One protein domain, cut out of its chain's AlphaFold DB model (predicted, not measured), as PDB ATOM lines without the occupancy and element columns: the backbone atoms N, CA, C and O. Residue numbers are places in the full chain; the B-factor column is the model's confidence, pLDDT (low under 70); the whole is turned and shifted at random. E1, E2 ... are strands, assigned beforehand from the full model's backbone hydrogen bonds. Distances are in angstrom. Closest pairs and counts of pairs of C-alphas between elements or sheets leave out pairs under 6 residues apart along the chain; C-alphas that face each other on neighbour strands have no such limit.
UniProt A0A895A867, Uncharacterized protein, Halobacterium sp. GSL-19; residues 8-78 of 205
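What this domain is: This is residues 8 to 78 of the 205 residues of an uncharacterized protein of Halobacterium sp. GSL-19 (UniProt A0A895A867). One strongly twisted sheet of five antiparallel strands, turning by 90 degrees from edge to edge, sets the hairpin E2 and E3 crosswise to the hairpin E4 and E5, with E1 between them in the middle. The turn of the first hairpin, at Met 27, makes one end of the longest axis; a wide loop, residues 41 to 53, makes the other and returns to the far edge of the sheet. The 71 printed residues include five named strands, E1 to E5 along the chain, in sheet order E3 - E2 - E1 - E5 - E4, and no named helix: all strand. The whole is compact, with a radius of gyration of the C-alphas of 12.8 A, and spans 41 by 27 by 20 A, only just elongated.

Where its parts are: E1, residues 8 to 13, begins at C-alpha 8 (17.700, 86.495, 19.015). E2, residues 16 to 24, is 25.7 A long. E3, residues 31 to 40, is 25.0 A long and bends by 59 degrees at residue 37. E4, residues 54 to 62, 21.3 A, bends by 50 degrees at residue 59. E5, residues 65 to 72, 22.1 A, ends at C-alpha 72 (18.641, 80.939, 16.866).

How they stand to each other: E1, E2 and E3 form a meander, each strand the antiparallel neighbour of the one before. In the hairpin E1 and E2, N 11 and O 18 are 2.8 A apart; in the hairpin E2 and E3, N 19 and O 37 are 2.9 A apart. E1 and E5 are antiparallel at 150 degrees, with N 10 and O 70 at 2.9 A. In the hairpin E4 and E5, N 60 and O 67 are 2.9 A apart. The edge strands E3 and E4 are apart.

The domain as a whole: The C-alphas farthest apart, those of Met 27 and Ser 47, are 41.7 A apart. The link from E3 to E4 is long, 13 residues; within it, residues 49 to 50 pair antiparallel with residues 76 to 77. The printed part has no cut. Its mean pLDDT is 73.2, and residues 25 to 30, 44 to 53 and 73 to 78 are under 70.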
ATOM      1  N   ARG A   8      19.110  86.847  18.847       81.12
ATOM      2  CA  ARG A   8      17.700  86.495  19.015       81.12
ATOM      3  C   ARG A   8      17.588  85.235  19.861       81.12
ATOM      4  O   ARG A   8      18.355  84.290  19.685       81.12
ATOM      5  N   TYR A   9      16.643  85.249  20.793       83.81
ATOM      6  CA  TYR A   9      16.441  84.186  21.763       83.81
ATOM      7  C   TYR A   9      14.974  83.807  21.867       83.81
ATOM      8  O   TYR A   9      14.098  84.670  21.845       83.81
ATOM      9  N   ILE A  10      14.725  82.516  22.036       84.50
ATOM     10  CA  ILE A  10      13.456  81.995  22.533       84.50
ATOM     11  C   ILE A  10      13.681  81.597  23.984       84.50
ATOM     12  O   ILE A  10      14.590  80.822  24.283       84.50
ATOM     13  N   GLU A  11      12.862  82.111  24.890       86.62
ATOM     14  CA  GLU A  11      12.809  81.648  26.270       86.62
ATOM     15  C   GLU A  11      11.530  80.859  26.507       86.62
ATOM     16  O   GLU A  11      10.431  81.383  26.356       86.62
ATOM     17  N   VAL A  12      11.683  79.605  26.912       84.31
ATOM     18  CA  VAL A  12      10.578  78.718  27.270       84.31
ATOM     19  C   VAL A  12      10.563  78.580  28.786       84.31
ATOM     20  O   VAL A  12      11.525  78.092  29.388       84.31
ATOM     21  N   GLY A  13       9.484  79.039  29.410       83.75
ATOM     22  CA  GLY A  13       9.303  79.024  30.857       83.75
ATOM     23  C   GLY A  13       7.948  78.459  31.265       83.75
ATOM     24  O   GLY A  13       7.135  78.062  30.436       83.75
ATOM     25  N   GLN A  14       7.679  78.462  32.570       77.62
ATOM     26  CA  GLN A  14       6.414  77.958  33.119       77.62
ATOM     27  C   GLN A  14       5.171  78.766  32.702       77.62
ATOM     28  O   GLN A  14       4.056  78.299  32.900       77.62
ATOM     29  N   TYR A  15       5.359  79.963  32.141       78.94
ATOM     30  CA  TYR A  15       4.274  80.858  31.727       78.94
ATOM     31  C   TYR A  15       4.067  80.922  30.217       78.94
ATOM     32  O   TYR A  15       3.110  81.550  29.782       78.94
ATOM     33  N   GLY A  16       4.922  80.274  29.422       81.38
ATOM     34  CA  GLY A  16       4.830  80.355  27.972       81.38
ATOM     35  C   GLY A  16       6.181  80.461  27.282       81.38
ATOM     36  O   GLY A  16       7.226  80.110  27.842       81.38
ATOM     37  N   VAL A  17       6.139  80.960  26.052       83.50
ATOM     38  CA  VAL A  17       7.292  81.185  25.185       83.50
ATOM     39  C   VAL A  17       7.450  82.680  24.932       83.50
ATOM     40  O   VAL A  17       6.496  83.350  24.553       83.50
ATOM     41  N   LYS A  18       8.661  83.207  25.123       84.06
ATOM     42  CA  LYS A  18       9.016  84.607  24.855       84.06
ATOM     43  C   LYS A  18      10.051  84.686  23.751       84.06
ATOM     44  O   LYS A  18      11.063  83.990  23.807       84.06
ATOM     45  N   PHE A  19       9.843  85.593  22.809       82.62
ATOM     46  CA  PHE A  19      10.816  85.931  21.780       82.62
ATOM     47  C   PHE A  19      11.524  87.217  22.186       82.62
ATOM     48  O   PHE A  19      10.890  88.234  22.462       82.62
ATOM     49  N   ILE A  20      12.851  87.170  22.263       82.62
ATOM     50  CA  ILE A  20      13.680  88.252  22.796       82.62
ATOM     51  C   ILE A  20      14.752  88.611  21.779       82.62
ATOM     52  O   ILE A  20      15.417  87.741  21.222       82.62
ATOM     53  N   VAL A  21      14.969  89.908  21.594       81.88
ATOM     54  CA  VAL A  21      16.116  90.441  20.860       81.88
ATOM     55  C   VAL A  21      17.036  91.145  21.851       81.88
ATOM     56  O   VAL A  21      16.610  92.056  22.557       81.88
ATOM     57  N   GLU A  22      18.301  90.736  21.910       82.19
ATOM     58  CA  GLU A  22      19.346  91.489  22.600       82.19
ATOM     59  C   GLU A  22      20.027  92.432  21.612       82.19
ATOM     60  O   GLU A  22      20.555  92.013  20.578       82.19
ATOM     61  N   GLN A  23      20.019  93.719  21.946       74.94
ATOM     62  CA  GLN A  23      20.755  94.748  21.221       74.94
ATOM     63  C   GLN A  23      21.863  95.307  22.116       74.94
ATOM     64  O   GLN A  23      21.667  95.485  23.321       74.94
ATOM     65  N   GLU A  24      23.030  95.584  21.535       70.25
ATOM     66  CA  GLU A  24      24.094  96.303  22.239       70.25
ATOM     67  C   GLU A  24      23.660  97.752  22.483       70.25
ATOM     68  O   GLU A  24      23.249  98.464  21.561       70.25
ATOM     69  N   SER A  25      23.744  98.196  23.735       60.88
ATOM     70  CA  SER A  25      23.459  99.580  24.086       60.88
ATOM     71  C   SER A  25      24.481 100.521  23.444       60.88
ATOM     72  O   SER A  25      25.689 100.329  23.534       60.88
ATOM     73  N   ILE A  26      24.004 101.622  22.866       60.59
ATOM     74  CA  ILE A  26      24.874 102.673  22.305       60.59
ATOM     75  C   ILE A  26      25.692 103.362  23.422       60.59
ATOM     76  O   ILE A  26      26.705 104.008  23.156       60.59
ATOM     77  N   MET A  27      25.260 103.232  24.683       60.72
ATOM     78  CA  MET A  27      25.851 103.912  25.841       60.72
ATOM     79  C   MET A  27      26.761 103.025  26.710       60.72
ATOM     80  O   MET A  27      27.292 103.516  27.706       60.72
ATOM     81  N   GLY A  28      26.995 101.760  26.346       57.59
ATOM     82  CA  GLY A  28      27.899 100.865  27.078       57.59
ATOM     83  C   GLY A  28      27.947  99.451  26.498       57.59
ATOM     84  O   GLY A  28      27.071  99.070  25.736       57.59
ATOM     85  N   ASN A  29      28.942  98.648  26.893       61.59
ATOM     86  CA  ASN A  29      29.092  97.240  26.470       61.59
ATOM     87  C   ASN A  29      28.043  96.292  27.103       61.59
ATOM     88  O   ASN A  29      28.325  95.118  27.339       61.59
ATOM     89  N   GLU A  30      26.867  96.806  27.450       69.25
ATOM     90  CA  GLU A  30      25.777  96.046  28.055       69.25
ATOM     91  C   GLU A  30      24.745  95.707  26.976       69.25
ATOM     92  O   GLU A  30      24.386  96.554  26.151       69.25
ATOM     93  N   THR A  31      24.278  94.460  26.969       75.88
ATOM     94  CA  THR A  31      23.181  94.024  26.105       75.88
ATOM     95  C   THR A  31      21.850  94.264  26.806       75.88
ATOM     96  O   THR A  31      21.699  93.993  27.998       75.88
ATOM     97  N   VAL A  32      20.873  94.795  26.070       77.81
ATOM     98  CA  VAL A  32      19.517  95.022  26.581       77.81
ATOM     99  C   VAL A  32      18.578  93.997  25.943       77.81
ATOM    100  O   VAL A  32      18.326  94.091  24.737       77.81
ATOM    101  N   PRO A  33      18.064  93.015  26.706       79.62
ATOM    102  CA  PRO A  33      17.069  92.077  26.200       79.62
ATOM    103  C   PRO A  33      15.709  92.772  26.085       79.62
ATOM    104  O   PRO A  33      15.176  93.273  27.074       79.62
ATOM    105  N   THR A  34      15.135  92.781  24.884       78.88
ATOM    106  CA  THR A  34      13.805  93.343  24.616       78.88
ATOM    107  C   THR A  34      12.868  92.235  24.135       78.88
ATOM    108  O   THR A  34      13.164  91.619  23.107       78.88
ATOM    109  N   PRO A  35      11.761  91.951  24.846       79.19
ATOM    110  CA  PRO A  35      10.750  91.026  24.355       79.19
ATOM    111  C   PRO A  35      10.042  91.649  23.149       79.19
ATOM    112  O   PRO A  35       9.613  92.801  23.205       79.19
ATOM    113  N   ILE A  36       9.960  90.894  22.061       80.38
ATOM    114  CA  ILE A  36       9.260  91.296  20.835       80.38
ATOM    115  C   ILE A  36       7.915  90.589  20.688       80.38
ATOM    116  O   ILE A  36       7.025  91.137  20.051       80.38
ATOM    117  N   ASP A  37       7.774  89.408  21.292       78.88
ATOM    118  CA  ASP A  37       6.548  88.619  21.268       78.88
ATOM    119  C   ASP A  37       6.496  87.666  22.478       78.88
ATOM    120  O   ASP A  37       7.538  87.274  23.024       78.88
ATOM    121  N   GLU A  38       5.292  87.310  22.915       81.50
ATOM    122  CA  GLU A  38       5.029  86.426  24.052       81.50
ATOM    123  C   GLU A  38       3.765  85.603  23.803       81.50
ATOM    124  O   GLU A  38       2.684  86.149  23.602       81.50
ATOM    125  N   ILE A  39       3.905  84.279  23.874       78.69
ATOM    126  CA  ILE A  39       2.804  83.327  23.733       78.69
ATOM    127  C   ILE A  39       2.601  82.640  25.085       78.69
ATOM    128  O   ILE A  39       3.519  81.948  25.548       78.69
ATOM    129  N   PRO A  40       1.441  82.806  25.737       79.88
ATOM    130  CA  PRO A  40       1.201  82.227  27.050       79.88
ATOM    131  C   PRO A  40       1.014  80.703  26.969       79.88
ATOM    132  O   PRO A  40       0.660  80.150  25.928       79.88
ATOM    133  N   LEU A  41       1.303  79.996  28.071       76.44
ATOM    134  CA  LEU A  41       1.356  78.522  28.121       76.44
ATOM    135  C   LEU A  41       0.052  77.845  27.662       76.44
ATOM    136  O   LEU A  41       0.089  76.780  27.050       76.44
ATOM    137  N   ASP A  42      -1.090  78.442  27.987       75.00
ATOM    138  CA  ASP A  42      -2.430  77.979  27.623       75.00
ATOM    139  C   ASP A  42      -2.749  78.137  26.132       75.00
ATOM    140  O   ASP A  42      -3.622  77.436  25.622       75.00
ATOM    141  N   GLU A  43      -2.000  78.987  25.431       71.00
ATOM    142  CA  GLU A  43      -2.101  79.210  23.989       71.00
ATOM    143  C   GLU A  43      -0.961  78.541  23.205       71.00
ATOM    144  O   GLU A  43      -0.934  78.628  21.977       71.00
ATOM    145  N   LEU A  44      -0.030  77.841  23.873       67.50
ATOM    146  CA  LEU A  44       1.064  77.157  23.184       67.50
ATOM    147  C   LEU A  44       0.549  75.951  22.388       67.50
ATOM    148  O   LEU A  44       0.095  74.966  22.986       67.50
ATOM    149  N   PRO A  45       0.698  75.943  21.050       60.59
ATOM    150  CA  PRO A  45       0.408  74.755  20.273       60.59
ATOM    151  C   PRO A  45       1.488  73.709  20.574       60.59
ATOM    152  O   PRO A  45       2.647  73.846  20.186       60.59
ATOM    153  N   ILE A  46       1.108  72.642  21.281       53.34
ATOM    154  CA  ILE A  46       2.014  71.552  21.698       53.34
ATOM    155  C   ILE A  46       2.610  70.808  20.473       53.34
ATOM    156  O   ILE A  46       3.562  70.041  20.613       53.34
ATOM    157  N   SER A  47       2.084  71.046  19.266       51.38
ATOM    158  CA  SER A  47       2.429  70.349  18.022       51.38
ATOM    159  C   SER A  47       3.312  71.109  17.023       51.38
ATOM    160  O   SER A  47       3.931  70.442  16.198       51.38
ATOM    161  N   ASP A  48       3.431  72.445  17.085       53.78
ATOM    162  CA  ASP A  48       3.768  73.223  15.868       53.78
ATOM    163  C   ASP A  48       4.918  74.238  16.007       53.78
ATOM    164  O   ASP A  48       5.086  75.134  15.177       53.78
ATOM    165  N   ILE A  49       5.755  74.110  17.040       56.06
ATOM    166  CA  ILE A  49       6.958  74.945  17.169       56.06
ATOM    167  C   ILE A  49       8.141  74.225  16.514       56.06
ATOM    168  O   ILE A  49       8.733  73.312  17.099       56.06
ATOM    169  N   LYS A  50       8.511  74.655  15.303       60.53
ATOM    170  CA  LYS A  50       9.743  74.231  14.632       60.53
ATOM    171  C   LYS A  50      10.803  75.318  14.777       60.53
ATOM    172  O   LYS A  50      10.658  76.412  14.249       60.53
ATOM    173  N   ILE A  51      11.874  75.005  15.497       63.38
ATOM    174  CA  ILE A  51      13.009  75.913  15.679       63.38
ATOM    175  C   ILE A  51      14.172  75.338  14.877       63.38
ATOM    176  O   ILE A  51      14.788  74.350  15.283       63.38
ATOM    177  N   ASP A  52      14.436  75.929  13.718       59.91
ATOM    178  CA  ASP A  52      15.594  75.586  12.899       59.91
ATOM    179  C   ASP A  52      16.809  76.427  13.333       59.91
ATOM    180  O   ASP A  52      16.676  77.492  13.929       59.91
ATOM    181  N   GLY A  53      18.025  75.927  13.095       59.12
ATOM    182  CA  GLY A  53      19.239  76.725  13.316       59.12
ATOM    183  C   GLY A  53      19.531  77.091  14.777       59.12
ATOM    184  O   GLY A  53      20.148  78.124  15.024       59.12
ATOM    185  N   ILE A  54      19.122  76.266  15.750       71.19
ATOM    186  CA  ILE A  54      19.517  76.469  17.151       71.19
ATOM    187  C   ILE A  54      21.042  76.385  17.259       71.19
ATOM    188  O   ILE A  54      21.638  75.322  17.057       71.19
ATOM    189  N   THR A  55      21.673  77.495  17.625       74.19
ATOM    190  CA  THR A  55      23.129  77.590  17.779       74.19
ATOM    191  C   THR A  55      23.564  77.339  19.219       74.19
ATOM    192  O   THR A  55      24.665  76.833  19.458       74.19
ATOM    193  N   ARG A  56      22.695  77.641  20.193       80.88
ATOM    194  CA  ARG A  56      22.971  77.460  21.622       80.88
ATOM    195  C   ARG A  56      21.697  77.208  22.421       80.88
ATOM    196  O   ARG A  56      20.675  77.838  22.185       80.88
ATOM    197  N   ILE A  57      21.795  76.327  23.414       84.44
ATOM    198  CA  ILE A  57      20.747  76.072  24.409       84.44
ATOM    199  C   ILE A  57      21.370  76.208  25.793       84.44
ATOM    200  O   ILE A  57      22.405  75.598  26.068       84.44
ATOM    201  N   GLU A  58      20.747  76.983  26.675       85.19
ATOM    202  CA  GLU A  58      21.167  77.111  28.066       85.19
ATOM    203  C   GLU A  58      19.982  77.283  29.013       85.19
ATOM    204  O   GLU A  58      18.906  77.732  28.625       85.19
ATOM    205  N   ALA A  59      20.180  76.911  30.273       85.25
ATOM    206  CA  ALA A  59      19.207  77.178  31.318       85.25
ATOM    207  C   ALA A  59      19.587  78.476  32.036       85.25
ATOM    208  O   ALA A  59      20.724  78.621  32.489       85.25
ATOM    209  N   VAL A  60      18.637  79.398  32.146       85.56
ATOM    210  CA  VAL A  60      18.828  80.714  32.764       85.56
ATOM    211  C   VAL A  60      17.933  80.806  33.994       85.56
ATOM    212  O   VAL A  60      16.732  80.556  33.911       85.56
ATOM    213  N   GLU A  61      18.510  81.148  35.145       85.38
ATOM    214  CA  GLU A  61      17.723  81.513  36.325       85.38
ATOM    215  C   GLU A  61      17.174  82.929  36.156       85.38
ATOM    216  O   GLU A  61      17.923  83.871  35.888       85.38
ATOM    217  N   LYS A  62      15.860  83.071  36.327       80.12
ATOM    218  CA  LYS A  62      15.169  84.353  36.445       80.12
ATOM    219  C   LYS A  62      14.441  84.431  37.780       80.12
ATOM    220  O   LYS A  62      14.249  83.416  38.449       80.12
ATOM    221  N   ASP A  63      14.000  85.635  38.127       76.06
ATOM    222  CA  ASP A  63      13.220  85.899  39.344       76.06
ATOM    223  C   ASP A  63      11.970  85.002  39.440       76.06
ATOM    224  O   ASP A  63      11.552  84.607  40.529       76.06
ATOM    225  N   ASP A  64      11.435  84.606  38.283       70.19
ATOM    226  CA  ASP A  64      10.206  83.827  38.146       70.19
ATOM    227  C   ASP A  64      10.462  82.312  38.025       70.19
ATOM    228  O   ASP A  64       9.528  81.549  37.772       70.19
ATOM    229  N   GLY A  65      11.714  81.862  38.165       77.62
ATOM    230  CA  GLY A  65      12.132  80.467  38.023       77.62
ATOM    231  C   GLY A  65      13.116  80.223  36.876       77.62
ATOM    232  O   GLY A  65      13.616  81.143  36.228       77.62
ATOM    233  N   GLN A  66      13.429  78.950  36.640       84.31
ATOM    234  CA  GLN A  66      14.361  78.542  35.590       84.31
ATOM    235  C   GLN A  66      13.663  78.542  34.224       84.31
ATOM    236  O   GLN A  66      12.612  77.921  34.064       84.31
ATOM    237  N   VAL A  67      14.268  79.204  33.237       85.25
ATOM    238  CA  VAL A  67      13.812  79.197  31.839       85.25
ATOM    239  C   VAL A  67      14.840  78.514  30.944       85.25
ATOM    240  O   VAL A  67      16.047  78.576  31.197       85.25
ATOM    241  N   LEU A  68      14.366  77.860  29.887       83.31
ATOM    242  CA  LEU A  68      15.217  77.342  28.822       83.31
ATOM    243  C   LEU A  68      15.379  78.433  27.763       83.31
ATOM    244  O   LEU A  68      14.400  78.824  27.136       83.31
ATOM    245  N   ARG A  69      16.602  78.920  27.562       84.81
ATOM    246  CA  ARG A  69      16.938  79.918  26.545       84.81
ATOM    247  C   ARG A  69      17.595  79.233  25.350       84.81
ATOM    248  O   ARG A  69      18.565  78.493  25.511       84.81
ATOM    249  N   MET A  70      17.079  79.500  24.158       84.50
ATOM    250  CA  MET A  70      17.589  78.978  22.892       84.50
ATOM    251  C   MET A  70      17.958  80.143  21.975       84.50
ATOM    252  O   MET A  70      17.111  80.980  21.683       84.50
ATOM    253  N   GLU A  71      19.216  80.208  21.551       80.94
ATOM    254  CA  GLU A  71      19.701  81.152  20.537       80.94
ATOM    255  C   GLU A  71      19.482  80.553  19.148       80.94
ATOM    256  O   GLU A  71      19.769  79.370  18.931       80.94
ATOM    257  N   PHE A  72      18.971  81.361  18.223       75.00
ATOM    258  CA  PHE A  72      18.641  80.939  16.866       75.00
ATOM    259  C   PHE A  72      19.025  82.019  15.853       75.00
ATOM    260  O   PHE A  72      18.970  83.214  16.155       75.00
ATOM    261  N   ASP A  73      19.381  81.590  14.643       61.59
ATOM    262  CA  ASP A  73      19.634  82.505  13.523       61.59
ATOM    263  C   ASP A  73      18.311  82.940  12.862       61.59
ATOM    264  O   ASP A  73      18.119  84.113  12.539       61.59
ATOM    265  N   GLU A  74      17.361  82.006  12.739       54.41
ATOM    266  CA  GLU A  74      16.023  82.207  12.174       54.41
ATOM    267  C   GLU A  74      15.004  81.321  12.913       54.41
ATOM    268  O   GLU A  74      15.301  80.175  13.240       54.41
ATOM    269  N   ALA A  75      13.825  81.854  13.241       53.38
ATOM    270  CA  ALA A  75      12.742  81.078  13.843       53.38
ATOM    271  C   ALA A  75      11.423  81.450  13.172       53.38
ATOM    272  O   ALA A  75      11.079  82.628  13.091       53.38
ATOM    273  N   GLU A  76      10.685  80.435  12.731       49.44
ATOM    274  CA  GLU A  76       9.341  80.574  12.182       49.44
ATOM    275  C   GLU A  76       8.338  79.946  13.150       49.44
ATOM    276  O   GLU A  76       8.433  78.770  13.506       49.44
ATOM    277  N   TYR A  77       7.348  80.724  13.576       45.12
ATOM    278  CA  TYR A  77       6.207  80.193  14.307       45.12
ATOM    279  C   TYR A  77       5.185  79.634  13.310       45.12
ATOM    280  O   TYR A  77       4.580  80.389  12.551       45.12
ATOM    281  N   GLN A  78       4.976  78.316  13.322       45.53
ATOM    282  CA  GLN A  78       3.981  77.629  12.485       45.53
ATOM    283  C   GLN A  78       2.707  77.270  13.263       45.53
ATOM    284  O   GLN A  78       2.004  76.327  12.912       45.53
TER     285      GLN A  78